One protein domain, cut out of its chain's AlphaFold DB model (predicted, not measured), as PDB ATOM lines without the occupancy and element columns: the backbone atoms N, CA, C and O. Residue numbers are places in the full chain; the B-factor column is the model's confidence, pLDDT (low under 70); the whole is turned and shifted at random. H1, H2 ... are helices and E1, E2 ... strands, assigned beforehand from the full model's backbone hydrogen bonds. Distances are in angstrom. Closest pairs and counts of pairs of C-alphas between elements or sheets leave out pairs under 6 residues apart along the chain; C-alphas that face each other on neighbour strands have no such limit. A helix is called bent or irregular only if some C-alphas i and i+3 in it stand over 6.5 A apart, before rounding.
ATOM      1  N   LEU A  18      58.261  39.823  11.198       49.94
ATOM      2  CA  LEU A  18      58.010  40.909  12.161       49.94
ATOM      3  C   LEU A  18      58.977  42.105  12.037       49.94
ATOM      4  O   LEU A  18      58.884  43.057  12.816       49.94
ATOM      5  N   GLY A  19      59.920  42.077  11.088       49.06
ATOM      6  CA  GLY A  19      60.959  43.103  10.926       49.06
ATOM      7  C   GLY A  19      60.435  44.475  10.486       49.06
ATOM      8  O   GLY A  19      61.012  45.486  10.867       49.06
ATOM      9  N   ARG A  20      59.319  44.515   9.746       55.62
ATOM     10  CA  ARG A  20      58.670  45.755   9.264       55.62
ATOM     11  C   ARG A  20      57.364  46.108   9.986       55.62
ATOM     12  O   ARG A  20      56.744  47.112   9.655       55.62
ATOM     13  N   MET A  21      56.923  45.287  10.935       53.81
ATOM     14  CA  MET A  21      55.629  45.461  11.592       53.81
ATOM     15  C   MET A  21      55.742  46.461  12.744       53.81
ATOM     16  O   MET A  21      56.711  46.404  13.501       53.81
ATOM     17  N   ASN A  22      54.761  47.364  12.865       56.44
ATOM     18  CA  ASN A  22      54.694  48.372  13.927       56.44
ATOM     19  C   ASN A  22      54.998  47.718  15.295       56.44
ATOM     20  O   ASN A  22      54.391  46.688  15.605       56.44
ATOM     21  N   PRO A  23      55.943  48.249  16.098       62.66
ATOM     22  CA  PRO A  23      56.381  47.612  17.339       62.66
ATOM     23  C   PRO A  23      55.240  47.363  18.331       62.66
ATOM     24  O   PRO A  23      55.309  46.395  19.081       62.66
ATOM     25  N   SER A  24      54.163  48.157  18.287       63.88
ATOM     26  CA  SER A  24      52.967  47.937  19.110       63.88
ATOM     27  C   SER A  24      52.217  46.648  18.763       63.88
ATOM     28  O   SER A  24      51.542  46.076  19.616       63.88
ATOM     29  N   LEU A  25      52.353  46.157  17.528       63.31
ATOM     30  CA  LEU A  25      51.690  44.941  17.075       63.31
ATOM     31  C   LEU A  25      52.440  43.676  17.505       63.31
ATOM     32  O   LEU A  25      51.801  42.643  17.681       63.31
ATOM     33  N   ARG A  26      53.766  43.740  17.716       64.75
ATOM     34  CA  ARG A  26      54.593  42.565  18.069       64.75
ATOM     35  C   ARG A  26      54.099  41.849  19.324       64.75
ATOM     36  O   ARG A  26      54.014  40.626  19.314       64.75
ATOM     37  N   THR A  27      53.677  42.600  20.339       67.00
ATOM     38  CA  THR A  27      53.185  42.051  21.611       67.00
ATOM     39  C   THR A  27      51.997  41.101  21.426       67.00
ATOM     40  O   THR A  27      51.888  40.103  22.134       67.00
ATOM     41  N   TYR A  28      51.123  41.356  20.445       63.25
ATOM     42  CA  TYR A  28      49.977  40.481  20.170       63.25
ATOM     43  C   TYR A  28      50.394  39.167  19.501       63.25
ATOM     44  O   TYR A  28      49.816  38.120  19.788       63.25
ATOM     45  N   PHE A  29      51.408  39.203  18.635       62.88
ATOM     46  CA  PHE A  29      51.919  38.011  17.952       62.88
ATOM     47  C   PHE A  29      52.727  37.104  18.884       62.88
ATOM     48  O   PHE A  29      52.675  35.888  18.716       62.88
ATOM     49  N   ASP A  30      53.401  37.670  19.888       68.19
ATOM     50  CA  ASP A  30      54.120  36.900  20.913       68.19
ATOM     51  C   ASP A  30      53.166  36.165  21.874       68.19
ATOM     52  O   ASP A  30      53.502  35.099  22.391       68.19
ATOM     53  N   PHE A  31      51.959  36.698  22.097       66.88
ATOM     54  CA  PHE A  31      50.953  36.066  22.957       66.88
ATOM     55  C   PHE A  31      50.196  34.922  22.265       66.88
ATOM     56  O   PHE A  31      49.677  34.037  22.946       66.88
ATOM     57  N   VAL A  32      50.112  34.925  20.931       65.69
ATOM     58  CA  VAL A  32      49.308  33.969  20.153       65.69
ATOM     59  C   VAL A  32      50.170  32.843  19.593       65.69
ATOM     60  O   VAL A  32      51.244  33.069  19.036       65.69
ATOM     61  N   VAL A  33      49.664  31.608  19.685       71.19
ATOM     62  CA  VAL A  33      50.336  30.431  19.115       71.19
ATOM     63  C   VAL A  33      50.557  30.648  17.606       71.19
ATOM     64  O   VAL A  33      49.583  30.916  16.897       71.19
ATOM     65  N   PRO A  34      51.790  30.483  17.076       73.19
ATOM     66  CA  PRO A  34      52.125  30.787  15.678       73.19
ATOM     67  C   PRO A  34      51.231  30.117  14.628       73.19
ATOM     68  O   PRO A  34      51.008  30.674  13.555       73.19
ATOM     69  N   LEU A  35      50.669  28.947  14.946       77.88
ATOM     70  CA  LEU A  35      49.719  28.228  14.092       77.88
ATOM     71  C   LEU A  35      48.466  29.059  13.755       77.88
ATOM     72  O   LEU A  35      47.920  28.939  12.663       77.88
ATOM     73  N   PHE A  36      48.037  29.931  14.668       72.81
ATOM     74  CA  PHE A  36      46.852  30.772  14.512       72.81
ATOM     75  C   PHE A  36      47.185  32.210  14.079       72.81
ATOM     76  O   PHE A  36      46.305  33.067  14.058       72.81
ATOM     77  N   TRP A  37      48.426  32.508  13.685       76.38
ATOM     78  CA  TRP A  37      48.786  33.842  13.190       76.38
ATOM     79  C   TRP A  37      48.013  34.275  11.937       76.38
ATOM     80  O   TRP A  37      47.526  35.407  11.930       76.38
ATOM     81  N   PRO A  38      47.819  33.427  10.902       81.56
ATOM     82  CA  PRO A  38      46.988  33.802   9.756       81.56
ATOM     83  C   PRO A  38      45.551  34.137  10.175       81.56
ATOM     84  O   PRO A  38      44.941  35.062   9.641       81.56
ATOM     85  N   TRP A  39      45.036  33.430  11.184       83.69
ATOM     86  CA  TRP A  39      43.713  33.667  11.755       83.69
ATOM     87  C   TRP A  39      43.633  34.998  12.509       83.69
ATOM     88  O   TRP A  39      42.692  35.767  12.310       83.69
ATOM     89  N   LEU A  40      44.639  35.320  13.324       80.38
ATOM     90  CA  LEU A  40      44.738  36.610  14.007       80.38
ATOM     91  C   LEU A  40      44.817  37.765  12.998       80.38
ATOM     92  O   LEU A  40      44.082  38.741  13.128       80.38
ATOM     93  N   VAL A  41      45.656  37.640  11.963       80.88
ATOM     94  CA  VAL A  41      45.770  38.646  10.892       80.88
ATOM     95  C   VAL A  41      44.425  38.851  10.202       80.88
ATOM     96  O   VAL A  41      44.004  39.990  10.001       80.88
ATOM     97  N   TRP A  42      43.712  37.769   9.890       85.12
ATOM     98  CA  TRP A  42      42.377  37.853   9.306       85.12
ATOM     99  C   TRP A  42      41.386  38.598  10.214       85.12
ATOM    100  O   TRP A  42      40.643  39.464   9.744       85.12
ATOM    101  N   ASN A  43      41.400  38.318  11.519       82.25
ATOM    102  CA  ASN A  43      40.546  39.009  12.486       82.25
ATOM    103  C   ASN A  43      40.907  40.495  12.631       82.25
ATOM    104  O   ASN A  43      40.004  41.328  12.685       82.25
ATOM    105  N   LEU A  44      42.195  40.845  12.614       81.75
ATOM    106  CA  LEU A  44      42.651  42.238  12.630       81.75
ATOM    107  C   LEU A  44      42.222  42.995  11.366       81.75
ATOM    108  O   LEU A  44      41.737  44.118  11.467       81.75
ATOM    109  N   LEU A  45      42.318  42.376  10.186       84.31
ATOM    110  CA  LEU A  45      41.830  42.971   8.935       84.31
ATOM    111  C   LEU A  45      40.311  43.168   8.952       84.31
ATOM    112  O   LEU A  45      39.803  44.181   8.473       84.31
ATOM    113  N   ARG A  46      39.571  42.208   9.513       83.25
ATOM    114  CA  ARG A  46      38.121  42.329   9.686       83.25
ATOM    115  C   ARG A  46      37.768  43.468  10.643       83.25
ATOM    116  O   ARG A  46      36.839  44.217  10.351       83.25
ATOM    117  N   LEU A  47      38.509  43.607  11.741       80.69
ATOM    118  CA  LEU A  47      38.336  44.686  12.707       80.69
ATOM    119  C   LEU A  47      38.663  46.052  12.093       80.69
ATOM    120  O   LEU A  47      37.877  46.976  12.253       80.69
ATOM    121  N   ALA A  48      39.753  46.163  11.328       80.50
ATOM    122  CA  ALA A  48      40.118  47.391  10.622       80.50
ATOM    123  C   ALA A  48      39.027  47.819   9.626       80.50
ATOM    124  O   ALA A  48      38.579  48.960   9.650       80.50
ATOM    125  N   ARG A  49      38.502  46.878   8.830       83.88
ATOM    126  CA  ARG A  49      37.378  47.145   7.913       83.88
ATOM    127  C   ARG A  49      36.096  47.540   8.638       83.88
ATOM    128  O   ARG A  49      35.293  48.291   8.094       83.88
ATOM    129  N   TRP A  50      35.849  46.989   9.824       80.69
ATOM    130  CA  TRP A  50      34.717  47.401  10.650       80.69
ATOM    131  C   TRP A  50      34.931  48.818  11.200       80.69
ATOM    132  O   TRP A  50      34.028  49.644  11.090       80.69
ATOM    133  N   HIS A  51      36.135  49.122  11.687       77.50
ATOM    134  CA  HIS A  51      36.514  50.440  12.191       77.50
ATOM    135  C   HIS A  51      36.377  51.525  11.113       77.50
ATOM    136  O   HIS A  51      35.788  52.567  11.376       77.50
ATOM    137  N   GLU A  52      36.820  51.258   9.881       77.94
ATOM    138  CA  GLU A  52      36.649  52.172   8.739       77.94
ATOM    139  C   GLU A  52      35.177  52.471   8.424       77.94
ATOM    140  O   GLU A  52      34.845  53.586   8.038       77.94
ATOM    141  N   ARG A  53      34.277  51.494   8.601       73.88
ATOM    142  CA  ARG A  53      32.839  51.685   8.339       73.88
ATOM    143  C   ARG A  53      32.107  52.367   9.482       73.88
ATOM    144  O   ARG A  53      31.149  53.088   9.241       73.88
ATOM    145  N   SER A  54      32.474  52.051  10.719       70.88
ATOM    146  CA  SER A  54      31.776  52.554  11.901       70.88
ATOM    147  C   SER A  54      32.335  53.888  12.386       70.88
ATOM    148  O   SER A  54      31.605  54.616  13.048       70.88
ATOM    149  N   GLY A  55      33.604  54.200  12.097       66.25
ATOM    150  CA  GLY A  55      34.291  55.385  12.624       66.25
ATOM    151  C   GLY A  55      34.374  55.408  14.154       66.25
ATOM    152  O   GLY A  55      34.603  56.459  14.741       66.25
ATOM    153  N   ARG A  56      34.133  54.263  14.807       68.88
ATOM    154  CA  ARG A  56      34.058  54.123  16.261       68.88
ATOM    155  C   ARG A  56      35.271  53.373  16.765       68.88
ATOM    156  O   ARG A  56      35.573  52.274  16.294       68.88
ATOM    157  N   GLU A  57      35.903  53.934  17.780       70.44
ATOM    158  CA  GLU A  57      36.948  53.244  18.518       70.44
ATOM    159  C   GLU A  57      36.335  52.093  19.330       70.44
ATOM    160  O   GLU A  57      35.238  52.202  19.881       70.44
ATOM    161  N   ALA A  58      37.024  50.956  19.388       70.19
ATOM    162  CA  ALA A  58      36.571  49.810  20.164       70.19
ATOM    163  C   ALA A  58      37.733  49.164  20.911       70.19
ATOM    164  O   ALA A  58      38.773  48.841  20.335       70.19
ATOM    165  N   LEU A  59      37.517  48.927  22.202       74.88
ATOM    166  CA  LEU A  59      38.427  48.169  23.037       74.88
ATOM    167  C   LEU A  59      38.183  46.679  22.809       74.88
ATOM    168  O   LEU A  59      37.096  46.152  23.073       74.88
ATOM    169  N   CYS A  60      39.222  45.998  22.343       74.69
ATOM    170  CA  CYS A  60      39.181  44.580  22.030       74.69
ATOM    171  C   CYS A  60      40.135  43.798  22.935       74.69
ATOM    172  O   CYS A  60      41.265  44.219  23.167       74.69
ATOM    173  N   MET A  61      39.695  42.631  23.398       72.06
ATOM    174  CA  MET A  61      40.546  41.646  24.059       72.06
ATOM    175  C   MET A  61      40.887  40.535  23.067       72.06
ATOM    176  O   MET A  61      40.011  40.054  22.345       72.06
ATOM    177  N   VAL A  62      42.157  40.132  23.030       69.25
ATOM    178  CA  VAL A  62      42.654  39.069  22.148       69.25
ATOM    179  C   VAL A  62      43.004  37.847  22.988       69.25
ATOM    180  O   VAL A  62      43.743  37.947  23.964       69.25
ATOM    181  N   ASP A  63      42.464  36.692  22.611       70.31
ATOM    182  CA  ASP A  63      42.795  35.405  23.223       70.31
ATOM    183  C   ASP A  63      44.074  34.804  22.601       70.31
ATOM    184  O   ASP A  63      44.435  35.117  21.467       70.31
ATOM    185  N   ARG A  64      44.726  33.869  23.302       63.69
ATOM    186  CA  ARG A  64      45.936  33.132  22.880       63.69
ATOM    187  C   ARG A  64      45.753  32.351  21.569       63.69
ATOM    188  O   ARG A  64      46.729  31.988  20.915       63.69
ATOM    189  N   PHE A  65      44.505  32.109  21.173       63.50
ATOM    190  CA  PHE A  65      44.121  31.478  19.907       63.50
ATOM    191  C   PHE A  65      43.879  32.480  18.763       63.50
ATOM    192  O   PHE A  65      43.535  32.082  17.655       63.50
ATOM    193  N   GLY A  66      44.030  33.784  19.013       66.12
ATOM    194  CA  GLY A  66      43.811  34.837  18.019       66.12
ATOM    195  C   GLY A  66      42.348  35.249  17.834       66.12
ATOM    196  O   GLY A  66      42.026  35.939  16.868       66.12
ATOM    197  N   ASN A  67      41.456  34.847  18.744       73.81
ATOM    198  CA  ASN A  67      40.073  35.321  18.753       73.81
ATOM    199  C   ASN A  67      40.001  36.724  19.361       73.81
ATOM    200  O   ASN A  67      40.514  36.949  20.456       73.81
ATOM    201  N   ILE A  68      39.331  37.644  18.667       73.56
ATOM    202  CA  ILE A  68      39.132  39.024  19.116       73.56
ATOM    203  C   ILE A  68      37.710  39.161  19.665       73.56
ATOM    204  O   ILE A  68      36.740  38.877  18.960       73.56
ATOM    205  N   ARG A  69      37.576  39.590  20.923       71.50
ATOM    206  CA  ARG A  69      36.288  39.887  21.566       71.50
ATOM    207  C   ARG A  69      36.185  41.381  21.854       71.50
ATOM    208  O   ARG A  69      37.107  41.962  22.422       71.50
ATOM    209  N   PHE A  70      35.061  41.990  21.492       69.50
ATOM    210  CA  PHE A  70      34.765  43.379  21.837       69.50
ATOM    211  C   PHE A  70      34.407  43.471  23.322       69.50
ATOM    212  O   PHE A  70      33.462  42.825  23.767       69.50
ATOM    213  N   VAL A  71      35.173  44.250  24.085       71.69
ATOM    214  CA  VAL A  71      34.920  44.486  25.516       71.69
ATOM    215  C   VAL A  71      34.146  45.782  25.708       71.69
ATOM    216  O   VAL A  71      33.255  45.860  26.551       71.69
ATOM    217  N   ARG A  72      34.465  46.807  24.914       60.72
ATOM    218  CA  ARG A  72      33.776  48.094  24.958       60.72
ATOM    219  C   ARG A  72      33.814  48.752  23.589       60.72
ATOM    220  O   ARG A  72      34.818  48.658  22.890       60.72
ATOM    221  N   ILE A  73      32.722  49.397  23.211       72.12
ATOM    222  CA  ILE A  73      32.595  50.143  21.959       72.12
ATOM    223  C   ILE A  73      32.364  51.593  22.365       72.12
ATOM    224  O   ILE A  73      31.524  51.840  23.230       72.12
ATOM    225  N   SER A  74      33.135  52.521  21.804       69.31
ATOM    226  CA  SER A  74      32.911  53.946  22.025       69.31
ATOM    227  C   SER A  74      31.551  54.345  21.461       69.31
ATOM    228  O   SER A  74      31.121  53.831  20.418       69.31
ATOM    229  N   ASP A  75      30.873  55.247  22.164       67.62
ATOM    230  CA  ASP A  75      29.615  55.808  21.691       67.62
ATOM    231  C   ASP A  75      29.802  56.465  20.311       67.62
ATOM    232  O   ASP A  75      30.922  56.852  19.952       67.62
TER     233      ASP A  75
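What this domain is: This is residues 18 to 75 of the 149 residues of an uncharacterized protein of Hyphomonas sp (UniProt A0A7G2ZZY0). A short helix, H1, leads into a long helix, H2, which lies over one face of a two-stranded antiparallel hairpin, E1 and E2; residues 19 to 25 stick out. The 58 printed residues, class mixed, hold H1, H2, E1, E2 in that order. The whole is only just compact, close to loose, with a radius of gyration of the C-alphas of 11.9 A and spans of 33 by 23 by 16 A.

How they stand to each other: H1, residues 23 to 31, is close but not clearly touching H2, residues 34 to 54; their closest C-alphas, Phe 29 and Trp 37, are 7.1 A apart. They run opposite ways at a steep tilt of 49 degrees. The closest C-alphas of H2 and E2, residues 68 to 73, are Asn 43 and Ile 68, 6.8 A apart. E1, residues 58 to 62, forms an antiparallel hairpin with E2; N 61 and O 69, 2.8 A, are within hydrogen-bond range. O i to N i+4 pairs within range number 2 of 5 in H1, beside 4 of 6 O i to N i+3 pairs, and 15 of 17 in H2.

Where its parts are: H1, 13.9 A, begins at C-alpha 23 (56.381, 47.612, 17.339). H2, 30.0 A, is irregular: C-alphas 35 and 38 are 7.6 A apart. E1 measures 12.5 A; E2, 13.2 A, ends at C-alpha 73 (32.595, 50.143, 21.959).

The domain as a whole: The C-alphas farthest apart, Gly 19 and Asp 75, are 35.5 A apart. The printed part has no cut, and its three links are tight. Residues under pLDDT 70 include 18 to 32.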